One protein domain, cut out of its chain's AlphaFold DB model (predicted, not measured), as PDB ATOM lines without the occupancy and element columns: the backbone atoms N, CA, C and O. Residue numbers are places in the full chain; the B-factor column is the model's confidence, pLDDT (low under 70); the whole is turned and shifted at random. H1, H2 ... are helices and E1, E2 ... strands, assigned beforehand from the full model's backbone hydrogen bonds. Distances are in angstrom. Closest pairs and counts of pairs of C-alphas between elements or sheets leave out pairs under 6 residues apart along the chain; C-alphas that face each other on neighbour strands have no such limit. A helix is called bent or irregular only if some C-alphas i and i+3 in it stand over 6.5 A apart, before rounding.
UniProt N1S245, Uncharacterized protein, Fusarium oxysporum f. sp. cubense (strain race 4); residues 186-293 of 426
ATOM      1  N   ILE A 186     -16.611 -24.308 -40.537       72.12
ATOM      2  CA  ILE A 186     -17.587 -24.550 -39.476       72.12
ATOM      3  C   ILE A 186     -18.463 -25.773 -39.777       72.12
ATOM      4  O   ILE A 186     -18.769 -26.043 -40.942       72.12
ATOM      5  N   GLU A 187     -18.856 -26.509 -38.736       77.56
ATOM      6  CA  GLU A 187     -19.873 -27.565 -38.809       77.56
ATOM      7  C   GLU A 187     -21.273 -27.016 -38.504       77.56
ATOM      8  O   GLU A 187     -21.443 -25.908 -37.996       77.56
ATOM      9  N   PHE A 188     -22.318 -27.777 -38.825       77.81
ATOM     10  CA  PHE A 188     -23.688 -27.292 -38.654       77.81
ATOM     11  C   PHE A 188     -24.069 -27.042 -37.184       77.81
ATOM     12  O   PHE A 188     -24.719 -26.040 -36.881       77.81
ATOM     13  N   ASP A 189     -23.651 -27.918 -36.271       74.69
ATOM     14  CA  ASP A 189     -24.008 -27.811 -34.852       74.69
ATOM     15  C   ASP A 189     -23.299 -26.623 -34.161       74.69
ATOM     16  O   ASP A 189     -23.802 -26.076 -33.177       74.69
ATOM     17  N   ASP A 190     -22.204 -26.132 -34.750       70.69
ATOM     18  CA  ASP A 190     -21.437 -24.981 -34.268       70.69
ATOM     19  C   ASP A 190     -22.017 -23.622 -34.704       70.69
ATOM     20  O   ASP A 190     -21.571 -22.565 -34.248       70.69
ATOM     21  N   LEU A 191     -23.048 -23.602 -35.560       75.31
ATOM     22  CA  LEU A 191     -23.642 -22.358 -36.072       75.31
ATOM     23  C   LEU A 191     -24.180 -21.436 -34.968       75.31
ATOM     24  O   LEU A 191     -24.236 -20.222 -35.158       75.31
ATOM     25  N   LEU A 192     -24.563 -21.993 -33.815       73.12
ATOM     26  CA  LEU A 192     -25.069 -21.224 -32.675       73.12
ATOM     27  C   LEU A 192     -24.011 -20.314 -32.041       73.12
ATOM     28  O   LEU A 192     -24.369 -19.315 -31.418       73.12
ATOM     29  N   VAL A 193     -22.729 -20.650 -32.198       67.94
ATOM     30  CA  VAL A 193     -21.594 -19.899 -31.636       67.94
ATOM     31  C   VAL A 193     -20.761 -19.193 -32.709       67.94
ATOM     32  O   VAL A 193     -19.781 -18.526 -32.387       67.94
ATOM     33  N   ALA A 194     -21.158 -19.315 -33.979       69.31
ATOM     34  CA  ALA A 194     -20.447 -18.767 -35.131       69.31
ATOM     35  C   ALA A 194     -20.491 -17.238 -35.224       69.31
ATOM     36  O   ALA A 194     -19.613 -16.631 -35.833       69.31
ATOM     37  N   VAL A 195     -21.555 -16.633 -34.689       67.56
ATOM     38  CA  VAL A 195     -21.859 -15.208 -34.825       67.56
ATOM     39  C   VAL A 195     -22.233 -14.645 -33.465       67.56
ATOM     40  O   VAL A 195     -23.031 -15.243 -32.739       67.56
ATOM     41  N   VAL A 196     -21.692 -13.481 -33.119       69.56
ATOM     42  CA  VAL A 196     -22.009 -12.818 -31.852       69.56
ATOM     43  C   VAL A 196     -23.237 -11.919 -32.030       69.56
ATOM     44  O   VAL A 196     -23.290 -11.131 -32.978       69.56
ATOM     45  N   PRO A 197     -24.248 -11.984 -31.138       76.44
ATOM     46  CA  PRO A 197     -25.365 -11.041 -31.153       76.44
ATOM     47  C   PRO A 197     -24.890  -9.585 -31.205       76.44
ATOM     48  O   PRO A 197     -24.098  -9.153 -30.371       76.44
ATOM     49  N   GLY A 198     -25.399  -8.824 -32.172       68.94
ATOM     50  CA  GLY A 198     -24.982  -7.453 -32.467       68.94
ATOM     51  C   GLY A 198     -24.063  -7.320 -33.682       68.94
ATOM     52  O   GLY A 198     -23.955  -6.220 -34.220       68.94
ATOM     53  N   GLU A 199     -23.453  -8.406 -34.161       78.50
ATOM     54  CA  GLU A 199     -22.623  -8.379 -35.368       78.50
ATOM     55  C   GLU A 199     -23.453  -8.262 -36.649       78.50
ATOM     56  O   GLU A 199     -24.629  -8.636 -36.712       78.50
ATOM     57  N   LEU A 200     -22.820  -7.744 -37.700       83.19
ATOM     58  CA  LEU A 200     -23.409  -7.680 -39.029       83.19
ATOM     59  C   LEU A 200     -23.274  -9.031 -39.724       83.19
ATOM     60  O   LEU A 200     -22.174  -9.543 -39.923       83.19
ATOM     61  N   VAL A 201     -24.406  -9.567 -40.158       90.25
ATOM     62  CA  VAL A 201     -24.471 -10.742 -41.021       90.25
ATOM     63  C   VAL A 201     -24.967 -10.350 -42.395       90.25
ATOM     64  O   VAL A 201     -25.892  -9.545 -42.542       90.25
ATOM     65  N   VAL A 202     -24.368 -10.955 -43.409       91.44
ATOM     66  CA  VAL A 202     -24.746 -10.791 -44.804       91.44
ATOM     67  C   VAL A 202     -25.384 -12.059 -45.338       91.44
ATOM     68  O   VAL A 202     -25.102 -13.168 -44.892       91.44
ATOM     69  N   ARG A 203     -26.286 -11.883 -46.298       90.56
ATOM     70  CA  ARG A 203     -26.974 -12.969 -46.990       90.56
ATOM     71  C   ARG A 203     -27.037 -12.677 -48.473       90.56
ATOM     72  O   ARG A 203     -27.535 -11.626 -48.873       90.56
ATOM     73  N   TYR A 204     -26.650 -13.646 -49.291       82.12
ATOM     74  CA  TYR A 204     -26.864 -13.591 -50.731       82.12
ATOM     75  C   TYR A 204     -27.983 -14.553 -51.134       82.12
ATOM     76  O   TYR A 204     -27.923 -15.751 -50.861       82.12
ATOM     77  N   ARG A 205     -29.058 -14.042 -51.747       72.56
ATOM     78  CA  ARG A 205     -30.176 -14.881 -52.213       72.56
ATOM     79  C   ARG A 205     -30.834 -14.276 -53.450       72.56
ATOM     80  O   ARG A 205     -31.293 -13.143 -53.388       72.56
ATOM     81  N   ILE A 206     -30.964 -15.062 -54.525       69.44
ATOM     82  CA  ILE A 206     -31.646 -14.665 -55.779       69.44
ATOM     83  C   ILE A 206     -31.053 -13.345 -56.322       69.44
ATOM     84  O   ILE A 206     -31.758 -12.359 -56.493       69.44
ATOM     85  N   GLY A 207     -29.725 -13.277 -56.478       69.88
ATOM     86  CA  GLY A 207     -29.037 -12.077 -56.988       69.88
ATOM     87  C   GLY A 207     -28.950 -10.893 -56.014       69.88
ATOM     88  O   GLY A 207     -28.199  -9.953 -56.254       69.88
ATOM     89  N   LEU A 208     -29.677 -10.935 -54.894       76.25
ATOM     90  CA  LEU A 208     -29.762  -9.836 -53.940       76.25
ATOM     91  C   LEU A 208     -28.838 -10.068 -52.749       76.25
ATOM     92  O   LEU A 208     -28.953 -11.073 -52.044       76.25
ATOM     93  N   LEU A 209     -27.987  -9.078 -52.480       84.38
ATOM     94  CA  LEU A 209     -27.165  -9.012 -51.273       84.38
ATOM     95  C   LEU A 209     -27.918  -8.282 -50.156       84.38
ATOM     96  O   LEU A 209     -28.379  -7.162 -50.351       84.38
ATOM     97  N   TRP A 210     -28.051  -8.904 -48.998       89.31
ATOM     98  CA  TRP A 210     -28.729  -8.373 -47.821       89.31
ATOM     99  C   TRP A 210     -27.736  -8.252 -46.677       89.31
ATOM    100  O   TRP A 210     -26.827  -9.073 -46.585       89.31
ATOM    101  N   ALA A 211     -27.974  -7.313 -45.765       91.25
ATOM    102  CA  ALA A 211     -27.334  -7.316 -44.459       91.25
ATOM    103  C   ALA A 211     -28.345  -7.053 -43.347       91.25
ATOM    104  O   ALA A 211     -29.430  -6.511 -43.574       91.25
ATOM    105  N   GLY A 212     -27.997  -7.500 -42.148       87.75
ATOM    106  CA  GLY A 212     -28.795  -7.335 -40.948       87.75
ATOM    107  C   GLY A 212     -27.929  -7.477 -39.708       87.75
ATOM    108  O   GLY A 212     -26.865  -8.087 -39.749       87.75
ATOM    109  N   VAL A 213     -28.402  -6.919 -38.600       83.50
ATOM    110  CA  VAL A 213     -27.777  -7.120 -37.291       83.50
ATOM    111  C   VAL A 213     -28.252  -8.459 -36.745       83.50
ATOM    112  O   VAL A 213     -29.458  -8.667 -36.595       83.50
ATOM    113  N   PHE A 214     -27.329  -9.369 -36.461       83.88
ATOM    114  CA  PHE A 214     -27.636 -10.659 -35.863       83.88
ATOM    115  C   PHE A 214     -28.156 -10.482 -34.432       83.88
ATOM    116  O   PHE A 214     -27.594  -9.721 -33.648       83.88
ATOM    117  N   LEU A 215     -29.250 -11.162 -34.089       74.25
ATOM    118  CA  LEU A 215     -29.871 -11.078 -32.764       74.25
ATOM    119  C   LEU A 215     -29.696 -12.372 -31.974       74.25
ATOM    120  O   LEU A 215     -29.322 -12.336 -30.806       74.25
ATOM    121  N   ALA A 216     -30.013 -13.505 -32.596       78.38
ATOM    122  CA  ALA A 216     -29.932 -14.825 -31.986       78.38
ATOM    123  C   ALA A 216     -30.032 -15.907 -33.065       78.38
ATOM    124  O   ALA A 216     -30.626 -15.675 -34.121       78.38
ATOM    125  N   ALA A 217     -29.522 -17.098 -32.768       83.88
ATOM    126  CA  ALA A 217     -29.718 -18.293 -33.578       83.88
ATOM    127  C   ALA A 217     -30.438 -19.372 -32.764       83.88
ATOM    128  O   ALA A 217     -30.290 -19.447 -31.543       83.88
ATOM    129  N   SER A 218     -31.216 -20.205 -33.443       81.62
ATOM    130  CA  SER A 218     -31.834 -21.396 -32.865       81.62
ATOM    131  C   SER A 218     -31.800 -22.531 -33.874       81.62
ATOM    132  O   SER A 218     -32.154 -22.320 -35.032       81.62
ATOM    133  N   ILE A 219     -31.421 -23.729 -33.436       85.06
ATOM    134  CA  ILE A 219     -31.516 -24.936 -34.259       85.06
ATOM    135  C   ILE A 219     -32.864 -25.596 -33.981       85.06
ATOM    136  O   ILE A 219     -33.220 -25.845 -32.830       85.06
ATOM    137  N   GLY A 220     -33.614 -25.845 -35.047       82.62
ATOM    138  CA  GLY A 220     -34.858 -26.597 -35.028       82.62
ATOM    139  C   GLY A 220     -34.758 -27.831 -35.915       82.62
ATOM    140  O   GLY A 220     -33.893 -27.932 -36.785       82.62
ATOM    141  N   GLU A 221     -35.669 -28.773 -35.703       86.94
ATOM    142  CA  GLU A 221     -35.816 -29.950 -36.551       86.94
ATOM    143  C   GLU A 221     -37.264 -30.047 -37.029       86.94
ATOM    144  O   GLU A 221     -38.202 -30.038 -36.230       86.94
ATOM    145  N   PHE A 222     -37.451 -30.114 -38.347       77.50
ATOM    146  CA  PHE A 222     -38.761 -30.250 -38.974       77.50
ATOM    147  C   PHE A 222     -38.713 -31.362 -40.022       77.50
ATOM    148  O   PHE A 222     -37.890 -31.329 -40.934       77.50
ATOM    149  N   TRP A 223     -39.590 -32.365 -39.890       71.38
ATOM    150  CA  TRP A 223     -39.686 -33.516 -40.805       71.38
ATOM    151  C   TRP A 223     -38.334 -34.224 -41.033       71.38
ATOM    152  O   TRP A 223     -38.005 -34.614 -42.150       71.38
ATOM    153  N   SER A 224     -37.548 -34.405 -39.964       73.69
ATOM    154  CA  SER A 224     -36.192 -34.993 -39.994       73.69
ATOM    155  C   SER A 224     -35.141 -34.164 -40.749       73.69
ATOM    156  O   SER A 224     -34.055 -34.654 -41.053       73.69
ATOM    157  N   SER A 225     -35.447 -32.904 -41.070       83.12
ATOM    158  CA  SER A 225     -34.485 -31.931 -41.579       83.12
ATOM    159  C   SER A 225     -34.170 -30.924 -40.481       83.12
ATOM    160  O   SER A 225     -35.057 -30.222 -39.992       83.12
ATOM    161  N   LYS A 226     -32.900 -30.868 -40.071       88.00
ATOM    162  CA  LYS A 226     -32.411 -29.841 -39.151       88.00
ATOM    163  C   LYS A 226     -32.179 -28.531 -39.915       88.00
ATOM    164  O   LYS A 226     -31.679 -28.535 -41.044       88.00
ATOM    165  N   SER A 227     -32.517 -27.406 -39.301       92.56
ATOM    166  CA  SER A 227     -32.216 -26.070 -39.818       92.56
ATOM    167  C   SER A 227     -31.824 -25.134 -38.680       92.56
ATOM    168  O   SER A 227     -32.286 -25.266 -37.548       92.56
ATOM    169  N   CYS A 228     -30.917 -24.210 -38.975       88.81
ATOM    170  CA  CYS A 228     -30.517 -23.148 -38.071       88.81
ATOM    171  C   CYS A 228     -31.191 -21.856 -38.528       88.81
ATOM    172  O   CYS A 228     -30.959 -21.374 -39.639       88.81
ATOM    173  N   ASP A 229     -32.032 -21.312 -37.662       91.62
ATOM    174  CA  ASP A 229     -32.768 -20.080 -37.879       91.62
ATOM    175  C   ASP A 229     -32.048 -18.924 -37.189       91.62
ATOM    176  O   ASP A 229     -31.953 -18.866 -35.962       91.62
ATOM    177  N   LEU A 230     -31.568 -17.972 -37.984       90.75
ATOM    178  CA  LEU A 230     -30.926 -16.752 -37.521       90.75
ATOM    179  C   LEU A 230     -31.957 -15.627 -37.504       90.75
ATOM    180  O   LEU A 230     -32.449 -15.192 -38.551       90.75
ATOM    181  N   LYS A 231     -32.269 -15.124 -36.311       90.19
ATOM    182  CA  LYS A 231     -33.035 -13.891 -36.136       90.19
ATOM    183  C   LYS A 231     -32.120 -12.707 -36.399       90.19
ATOM    184  O   LYS A 231     -31.087 -12.549 -35.751       90.19
ATOM    185  N   VAL A 232     -32.526 -11.858 -37.330       89.31
ATOM    186  CA  VAL A 232     -31.782 -10.669 -37.736       89.31
ATOM    187  C   VAL A 232     -32.679  -9.443 -37.740       89.31
ATOM    188  O   VAL A 232     -33.866  -9.516 -38.059       89.31
ATOM    189  N   ARG A 233     -32.103  -8.289 -37.427       87.38
ATOM    190  CA  ARG A 233     -32.758  -6.987 -37.517       87.38
ATOM    191  C   ARG A 233     -32.326  -6.280 -38.792       87.38
ATOM    192  O   ARG A 233     -31.136  -6.125 -39.043       87.38
ATOM    193  N   VAL A 234     -33.297  -5.819 -39.570       85.44
ATOM    194  CA  VAL A 234     -33.076  -5.045 -40.797       85.44
ATOM    195  C   VAL A 234     -33.796  -3.706 -40.719       85.44
ATOM    196  O   VAL A 234     -34.829  -3.590 -40.052       85.44
ATOM    197  N   MET A 235     -33.280  -2.698 -41.414       83.06
ATOM    198  CA  MET A 235     -33.952  -1.414 -41.568       83.06
ATOM    199  C   MET A 235     -34.974  -1.486 -42.700       83.06
ATOM    200  O   MET A 235     -34.684  -1.915 -43.816       83.06
ATOM    201  N   ASN A 236     -36.187  -1.040 -42.411       78.06
ATOM    202  CA  ASN A 236     -37.285  -0.960 -43.355       78.06
ATOM    203  C   ASN A 236     -37.949   0.419 -43.277       78.06
ATOM    204  O   ASN A 236     -37.767   1.164 -42.319       78.06
ATOM    205  N   TRP A 237     -38.761   0.729 -44.276       69.06
ATOM    206  CA  TRP A 237     -39.619   1.904 -44.294       69.06
ATOM    207  C   TRP A 237     -41.080   1.460 -44.386       69.06
ATOM    208  O   TRP A 237     -41.400   0.488 -45.081       69.06
ATOM    209  N   ASP A 238     -41.956   2.114 -43.629       63.22
ATOM    210  CA  ASP A 238     -43.385   1.781 -43.541       63.22
ATOM    211  C   ASP A 238     -44.281   2.681 -44.413       63.22
ATOM    212  O   ASP A 238     -45.497   2.510 -44.452       63.22
ATOM    213  N   GLY A 239     -43.707   3.629 -45.151       55.78
ATOM    214  CA  GLY A 239     -44.470   4.640 -45.888       55.78
ATOM    215  C   GLY A 239     -44.449   6.027 -45.247       55.78
ATOM    216  O   GLY A 239     -44.846   7.002 -45.886       55.78
ATOM    217  N   THR A 240     -44.012   6.116 -43.991       55.94
ATOM    218  CA  THR A 240     -44.009   7.346 -43.191       55.94
ATOM    219  C   THR A 240     -42.697   7.559 -42.442       55.94
ATOM    220  O   THR A 240     -42.188   8.679 -42.422       55.94
ATOM    221  N   CYS A 241     -42.104   6.507 -41.880       59.00
ATOM    222  CA  CYS A 241     -40.861   6.571 -41.127       59.00
ATOM    223  C   CYS A 241     -39.974   5.342 -41.375       59.00
ATOM    224  O   CYS A 241     -40.425   4.292 -41.846       59.00
ATOM    225  N   PHE A 242     -38.676   5.493 -41.102       68.44
ATOM    226  CA  PHE A 242     -37.753   4.362 -41.052       68.44
ATOM    227  C   PHE A 242     -37.879   3.675 -39.697       68.44
ATOM    228  O   PHE A 242     -37.953   4.335 -38.661       68.44
ATOM    229  N   GLY A 243     -37.878   2.349 -39.711       70.00
ATOM    230  CA  GLY A 243     -37.973   1.533 -38.514       70.00
ATOM    231  C   GLY A 243     -37.286   0.188 -38.692       70.00
ATOM    232  O   GLY A 243     -36.986  -0.253 -39.804       70.00
ATOM    233  N   TYR A 244     -37.036  -0.485 -37.576       80.06
ATOM    234  CA  TYR A 244     -36.429  -1.808 -37.587       80.06
ATOM    235  C   TYR A 244     -37.490  -2.898 -37.712       80.06
ATOM    236  O   TYR A 244     -38.568  -2.820 -37.125       80.06
ATOM    237  N   ARG A 245     -37.166  -3.948 -38.464       79.81
ATOM    238  CA  ARG A 245     -37.988  -5.150 -38.597       79.81
ATOM    239  C   ARG A 245     -37.123  -6.376 -38.350       79.81
ATOM    240  O   ARG A 245     -36.023  -6.475 -38.889       79.81
ATOM    241  N   GLU A 246     -37.643  -7.328 -37.590       88.06
ATOM    242  CA  GLU A 246     -37.005  -8.631 -37.434       88.06
ATOM    243  C   GLU A 246     -37.343  -9.552 -38.611       88.06
ATOM    244  O   GLU A 246     -38.456  -9.547 -39.149       88.06
ATOM    245  N   LYS A 247     -36.357 -10.333 -39.040       88.38
ATOM    246  CA  LYS A 247     -36.492 -11.383 -40.046       88.38
ATOM    247  C   LYS A 247     -35.778 -12.636 -39.571       88.38
ATOM    248  O   LYS A 247     -34.791 -12.550 -38.852       88.38
ATOM    249  N   THR A 248     -36.250 -13.780 -40.047       92.25
ATOM    250  CA  THR A 248     -35.577 -15.064 -39.853       92.25
ATOM    251  C   THR A 248     -34.901 -15.471 -41.154       92.25
ATOM    252  O   THR A 248     -35.533 -15.483 -42.218       92.25
ATOM    253  N   TRP A 249     -33.604 -15.753 -41.092       92.62
ATOM    254  CA  TRP A 249     -32.835 -16.315 -42.194       92.62
ATOM    255  C   TRP A 249     -32.389 -17.729 -41.838       92.62
ATOM    256  O   TRP A 249     -31.867 -17.961 -40.760       92.62
ATOM    257  N   GLU A 250     -32.599 -18.656 -42.763       91.81
ATOM    258  CA  GLU A 250     -32.400 -20.087 -42.542       91.81
ATOM    259  C   GLU A 250     -31.072 -20.550 -43.159       91.81
ATOM    260  O   GLU A 250     -30.780 -20.239 -44.323       91.81
ATOM    261  N   ILE A 251     -30.316 -21.337 -42.396       90.69
ATOM    262  CA  ILE A 251     -29.226 -22.191 -42.870       90.69
ATOM    263  C   ILE A 251     -29.697 -23.638 -42.725       90.69
ATOM    264  O   ILE A 251     -29.978 -24.103 -41.623       90.69
ATOM    265  N   ARG A 252     -29.795 -24.364 -43.838       91.50
ATOM    266  CA  ARG A 252     -30.160 -25.788 -43.817       91.50
ATOM    267  C   ARG A 252     -29.012 -26.629 -43.278       91.50
ATOM    268  O   ARG A 252     -27.854 -26.285 -43.515       91.50
ATOM    269  N   ALA A 253     -29.340 -27.747 -42.633       89.62
ATOM    270  CA  ALA A 253     -28.336 -28.710 -42.212       89.62
ATOM    271  C   ALA A 253     -27.439 -29.153 -43.363       89.62
ATOM    272  O   ALA A 253     -27.881 -29.390 -44.490       89.62
ATOM    273  N   PHE A 254     -26.158 -29.269 -43.045       84.94
ATOM    274  CA  PHE A 254     -25.129 -29.775 -43.928       84.94
ATOM    275  C   PHE A 254     -24.223 -30.725 -43.152       84.94
ATOM    276  O   PHE A 254     -24.154 -30.671 -41.928       84.94
ATOM    277  N   GLN A 255     -23.548 -31.611 -43.878       78.06
ATOM    278  CA  GLN A 255     -22.599 -32.557 -43.301       78.06
ATOM    279  C   GLN A 255     -21.166 -32.064 -43.490       78.06
ATOM    280  O   GLN A 255     -20.838 -31.511 -44.543       78.06
ATOM    281  N   GLY A 256     -20.332 -32.318 -42.480       72.81
ATOM    282  CA  GLY A 256     -18.919 -31.958 -42.464       72.81
ATOM    283  C   GLY A 256     -18.667 -30.453 -42.381       72.81
ATOM    284  O   GLY A 256     -19.565 -29.652 -42.122       72.81
ATOM    285  N   PHE A 257     -17.415 -30.082 -42.631       74.69
ATOM    286  CA  PHE A 257     -16.949 -28.705 -42.552       74.69
ATOM    287  C   PHE A 257     -17.312 -27.910 -43.808       74.69
ATOM    288  O   PHE A 257     -17.082 -28.351 -44.935       74.69
ATOM    289  N   ARG A 258     -17.817 -26.689 -43.617       75.31
ATOM    290  CA  ARG A 258     -18.023 -25.709 -44.691       75.31
ATOM    291  C   ARG A 258     -17.340 -24.406 -44.370       75.31
ATOM    292  O   ARG A 258     -17.305 -24.000 -43.215       75.31
ATOM    293  N   LYS A 259     -16.840 -23.721 -45.394       77.88
ATOM    294  CA  LYS A 259     -16.327 -22.371 -45.202       77.88
ATOM    295  C   LYS A 259     -17.486 -21.457 -44.800       77.88
ATOM    296  O   LYS A 259     -18.557 -21.518 -45.397       77.88
ATOM    297  N   ILE A 260     -17.277 -20.596 -43.811       81.75
ATOM    298  CA  ILE A 260     -18.298 -19.703 -43.267       81.75
ATOM    299  C   ILE A 260     -18.845 -18.769 -44.353       81.75
ATOM    300  O   ILE A 260     -20.047 -18.573 -44.422       81.75
ATOM    301  N   THR A 261     -17.997 -18.293 -45.272       84.25
ATOM    302  CA  THR A 261     -18.402 -17.454 -46.418       84.25
ATOM    303  C   THR A 261     -19.232 -18.205 -47.462       84.25
ATOM    304  O   THR A 261     -19.902 -17.576 -48.273       84.25
ATOM    305  N   ASP A 262     -19.197 -19.541 -47.462       84.50
ATOM    306  CA  ASP A 262     -19.973 -20.369 -48.395       84.50
ATOM    307  C   ASP A 262     -21.378 -20.668 -47.846       84.50
ATOM    308  O   ASP A 262     -22.225 -21.251 -48.533       84.50
ATOM    309  N   LEU A 263     -21.640 -20.295 -46.590       88.12
ATOM    310  CA  LEU A 263     -22.964 -20.385 -45.998       88.12
ATOM    311  C   LEU A 263     -23.891 -19.329 -46.617       88.12
ATOM    312  O   LEU A 263     -23.456 -18.247 -47.001       88.12
ATOM    313  N   PRO A 264     -25.209 -19.586 -46.681       88.94
ATOM    314  CA  PRO A 264     -26.149 -18.606 -47.221       88.94
ATOM    315  C   PRO A 264     -26.262 -17.350 -46.345       88.94
ATOM    316  O   PRO A 264     -26.758 -16.328 -46.819       88.94
ATOM    317  N   VAL A 265     -25.846 -17.434 -45.078       90.56
ATOM    318  CA  VAL A 265     -25.750 -16.323 -44.133       90.56
ATOM    319  C   VAL A 265     -24.419 -16.435 -43.405       90.56
ATOM    320  O   VAL A 265     -24.116 -17.508 -42.887       90.56
ATOM    321  N   PHE A 266     -23.660 -15.346 -43.336       88.88
ATOM    322  CA  PHE A 266     -22.351 -15.334 -42.683       88.88
ATOM    323  C   PHE A 266     -21.995 -13.952 -42.118       88.88
ATOM    324  O   PHE A 266     -22.562 -12.954 -42.572       88.88
ATOM    325  N   PRO A 267     -21.091 -13.862 -41.123       87.44
ATOM    326  CA  PRO A 267     -20.598 -12.583 -40.615       87.44
ATOM    327  C   PRO A 267     -19.905 -11.783 -41.713       87.44
ATOM    328  O   PRO A 267     -19.062 -12.324 -42.426       87.44
ATOM    329  N   LEU A 268     -20.208 -10.488 -41.817       85.88
ATOM    330  CA  LEU A 268     -19.578  -9.593 -42.792       85.88
ATOM    331  C   LEU A 268     -18.041  -9.625 -42.693       85.88
ATOM    332  O   LEU A 268     -17.352  -9.640 -43.709       85.88
ATOM    333  N   ASP A 269     -17.521  -9.712 -41.470       80.81
ATOM    334  CA  ASP A 269     -16.087  -9.675 -41.173       80.81
ATOM    335  C   ASP A 269     -15.339 -10.954 -41.583       80.81
ATOM    336  O   ASP A 269     -14.109 -10.979 -41.589       80.81
ATOM    337  N   ALA A 270     -16.057 -12.019 -41.950       76.69
ATOM    338  CA  ALA A 270     -15.438 -13.254 -42.420       76.69
ATOM    339  C   ALA A 270     -14.960 -13.177 -43.885       76.69
ATOM    340  O   ALA A 270     -14.102 -13.972 -44.304       76.69
ATOM    341  N   ASP A 271     -15.510 -12.241 -44.663       81.00
ATOM    342  CA  ASP A 271     -15.213 -12.067 -46.083       81.00
ATOM    343  C   ASP A 271     -14.047 -11.096 -46.307       81.00
ATOM    344  O   ASP A 271     -13.938 -10.058 -45.656       81.00
ATOM    345  N   SER A 272     -13.169 -11.429 -47.252       79.69
ATOM    346  CA  SER A 272     -12.075 -10.546 -47.668       79.69
ATOM    347  C   SER A 272     -12.569  -9.306 -48.414       79.69
ATOM    348  O   SER A 272     -11.917  -8.270 -48.342       79.69
ATOM    349  N   ASP A 273     -13.725  -9.380 -49.080       85.44
ATOM    350  CA  ASP A 273     -14.328  -8.268 -49.825       85.44
ATOM    351  C   ASP A 273     -15.266  -7.407 -48.960       85.44
ATOM    352  O   ASP A 273     -16.126  -6.691 -49.486       85.44
ATOM    353  N   ARG A 274     -15.100  -7.449 -47.628       85.19
ATOM    354  CA  ARG A 274     -15.886  -6.682 -46.647       85.19
ATOM    355  C   ARG A 274     -16.137  -5.243 -47.092       85.19
ATOM    356  O   ARG A 274     -17.289  -4.822 -47.148       85.19
ATOM    357  N   ASP A 275     -15.081  -4.511 -47.440       86.19
ATOM    358  CA  ASP A 275     -15.178  -3.085 -47.769       86.19
ATOM    359  C   ASP A 275     -16.021  -2.846 -49.029       86.19
ATOM    360  O   ASP A 275     -16.821  -1.911 -49.091       86.19
ATOM    361  N   GLN A 276     -15.896  -3.716 -50.036       88.50
ATOM    362  CA  GLN A 276     -16.691  -3.628 -51.263       88.50
ATOM    363  C   GLN A 276     -18.162  -3.961 -50.995       88.50
ATOM    364  O   GLN A 276     -19.064  -3.293 -51.510       88.50
ATOM    365  N   ILE A 277     -18.419  -4.987 -50.179       86.00
ATOM    366  CA  ILE A 277     -19.766  -5.370 -49.750       86.00
ATOM    367  C   ILE A 277     -20.419  -4.217 -48.983       86.00
ATOM    368  O   ILE A 277     -21.546  -3.826 -49.299       86.00
ATOM    369  N   GLU A 278     -19.697  -3.629 -48.032       86.56
ATOM    370  CA  GLU A 278     -20.147  -2.495 -47.233       86.56
ATOM    371  C   GLU A 278     -20.465  -1.281 -48.112       86.56
ATOM    372  O   GLU A 278     -21.572  -0.744 -48.038       86.56
ATOM    373  N   GLN A 279     -19.568  -0.898 -49.025       86.00
ATOM    374  CA  GLN A 279     -19.804   0.208 -49.957       86.00
ATOM    375  C   GLN A 279     -21.054  -0.011 -50.818       86.00
ATOM    376  O   GLN A 279     -21.869   0.906 -50.972       86.00
ATOM    377  N   ARG A 280     -21.252  -1.225 -51.353       85.50
ATOM    378  CA  ARG A 280     -22.441  -1.569 -52.153       85.50
ATOM    379  C   ARG A 280     -23.725  -1.480 -51.333       85.50
ATOM    380  O   ARG A 280     -24.731  -0.973 -51.833       85.50
ATOM    381  N   LEU A 281     -23.709  -1.967 -50.094       84.81
ATOM    382  CA  LEU A 281     -24.861  -1.936 -49.193       84.81
ATOM    383  C   LEU A 281     -25.191  -0.508 -48.748       84.81
ATOM    384  O   LEU A 281     -26.343  -0.096 -48.854       84.81
ATOM    385  N   VAL A 282     -24.189   0.284 -48.360       85.06
ATOM    386  CA  VAL A 282     -24.356   1.701 -48.008       85.06
ATOM    387  C   VAL A 282     -24.871   2.504 -49.203       85.06
ATOM    388  O   VAL A 282     -25.807   3.292 -49.057       85.06
ATOM    389  N   GLY A 283     -24.306   2.301 -50.397       78.62
ATOM    390  CA  GLY A 283     -24.774   2.944 -51.627       78.62
ATOM    391  C   GLY A 283     -26.243   2.629 -51.912       78.62
ATOM    392  O   GLY A 283     -27.042   3.535 -52.171       78.62
ATOM    393  N   ARG A 284     -26.635   1.360 -51.758       82.75
ATOM    394  CA  ARG A 284     -28.031   0.935 -51.899       82.75
ATOM    395  C   ARG A 284     -28.931   1.512 -50.816       82.75
ATOM    396  O   ARG A 284     -30.029   1.951 -51.137       82.75
ATOM    397  N   GLY A 285     -28.485   1.569 -49.563       77.94
ATOM    398  CA  GLY A 285     -29.236   2.170 -48.462       77.94
ATOM    399  C   GLY A 285     -29.464   3.671 -48.654       77.94
ATOM    400  O   GLY A 285     -30.556   4.166 -48.381       77.94
ATOM    401  N   ARG A 286     -28.501   4.396 -49.242       81.38
ATOM    402  CA  ARG A 286     -28.701   5.793 -49.667       81.38
ATOM    403  C   ARG A 286     -29.755   5.907 -50.767       81.38
ATOM    404  O   ARG A 286     -30.590   6.810 -50.713       81.38
ATOM    405  N   MET A 287     -29.739   5.000 -51.745       67.38
ATOM    406  CA  MET A 287     -30.754   4.963 -52.801       67.38
ATOM    407  C   MET A 287     -32.138   4.616 -52.231       67.38
ATOM    408  O   MET A 287     -33.105   5.309 -52.531       67.38
ATOM    409  N   PHE A 288     -32.225   3.625 -51.338       71.06
ATOM    410  CA  PHE A 288     -33.435   3.291 -50.582       71.06
ATOM    411  C   PHE A 288     -33.975   4.519 -49.851       71.06
ATOM    412  O   PHE A 288     -35.135   4.882 -50.012       71.06
ATOM    413  N   HIS A 289     -33.106   5.213 -49.116       71.06
ATOM    414  CA  HIS A 289     -33.469   6.422 -48.398       71.06
ATOM    415  C   HIS A 289     -34.000   7.509 -49.337       71.06
ATOM    416  O   HIS A 289     -35.044   8.088 -49.057       71.06
ATOM    417  N   ARG A 290     -33.330   7.765 -50.470       66.00
ATOM    418  CA  ARG A 290     -33.771   8.739 -51.485       66.00
ATOM    419  C   ARG A 290     -35.142   8.381 -52.062       66.00
ATOM    420  O   ARG A 290     -35.992   9.259 -52.182       66.00
ATOM    421  N   LEU A 291     -35.361   7.108 -52.383       61.69
ATOM    422  CA  LEU A 291     -36.631   6.615 -52.918       61.69
ATOM    423  C   LEU A 291     -37.771   6.748 -51.902       61.69
ATOM    424  O   LEU A 291     -38.881   7.086 -52.290       61.69
ATOM    425  N   CYS A 292     -37.484   6.552 -50.616       61.53
ATOM    426  CA  CYS A 292     -38.446   6.719 -49.528       61.53
ATOM    427  C   CYS A 292     -38.621   8.185 -49.063       61.53
ATOM    428  O   CYS A 292     -39.479   8.446 -48.222       61.53
ATOM    429  N   SER A 293     -37.815   9.141 -49.554       53.94
ATOM    430  CA  SER A 293     -37.757  10.530 -49.043       53.94
ATOM    431  C   SER A 293     -38.100  11.637 -50.049       53.94
ATOM    432  O   SER A 293     -37.874  12.814 -49.758       53.94
TER     433      SER A 293
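This is residues 186 to 293 of the 426 residues of an uncharacterized protein of Fusarium oxysporum f. sp. cubense (strain race 4) (UniProt N1S245). One strongly twisted sheet of five strands folds back on itself, with the long hairpin of E3 and E4 as one leaf, E1 with the short E5 as the other, and the sharply bent E2 as the hinge. The long helix H2 packs on the sheet, while the four-residue H1 only grazes it and residues 253 to 264 make a long loop with no named element. The printed part has 108 residues with two named helices and five named strands, along the chain H1 E1 E2 E3 E4 E5 H2; the sheet's order is E4 E3 E2 E1 E5, antiparallel throughout, and the class is mixed, helices and strands. The whole is compact, with a radius of gyration of the C-alphas of 14.9 A, and spans 46 by 30 by 25 A, only just elongated.

In the sheet, E4 is residues 242 to 252, 31.2 A long, E3 is residues 225 to 237, 34.3 A, and E2 is residues 208 to 222, 26.9 A. E1 is residues 200 to 205, 16.5 A, and E5 is residues 265 to 267. H1, residues 189 to 192, begins with C-alpha 189 at (-24.008, -27.811, -34.852) and is irregular, its C-alphas 189 and 192 being 7.0 A apart. H2, residues 274 to 292, is 26.4 A long and runs from C-alpha 274 at (-15.886, -6.682, -46.647) to C-alpha 292 at (-38.446, 6.719, -49.528).

E1 E2 E3 E4 form a meander, each strand the antiparallel neighbour of the one before. The hairpin E3 and E4 has N 230 and O 249 2.8 A apart, within hydrogen-bond range, and the strands' directions differ by 163 degrees. E2 bends by 105 degrees at residue 213 and its pairing is staggered: residues 208 to 213 pair with E1, for instance N 203 and O 210 at 2.9 A, and residues 213 to 222 pair with E3, for instance N 220 and O 227 at 2.9 A. E5 is an edge strand beside E1, with N 202 and O 266 2.8 A apart. In this folded sheet, one sheet bent into two leaves, E4 and E3 face E1 and E5; the closest C-alphas of E4 and E5, those of Ile 251 and Val 265, are 6.9 A apart. H2 is on the sheet at a height over the sheet of 8.9 A, only just over E2 and E1, with 3 of its C-alphas falling on each, and runs across the strands at 81 degrees to E1 on the local plane. Its closest C-alphas to E2 are those of Leu 281 and Ala 211, 7.6 A apart. H1 only grazes the sheet, with C-alphas of Leu 192 and Ala 217, its closest pair with E2, 5.6 A apart; H1 and H2 are apart. In H2 every O i to N i+4 pair is within hydrogen-bond range; H1 is too short for such a pair, and its 1 pair of O i and N i+3 is not within range.

The two C-alphas farthest apart, those of Gly 256 and Ser 293, are 46.9 A apart. The printed part has no cut; E4 to E5 is the long link. The mean pLDDT of the printed part is 79.9, and among the residues under 70 are 193 to 196, 237 to 242 and 290 to 293.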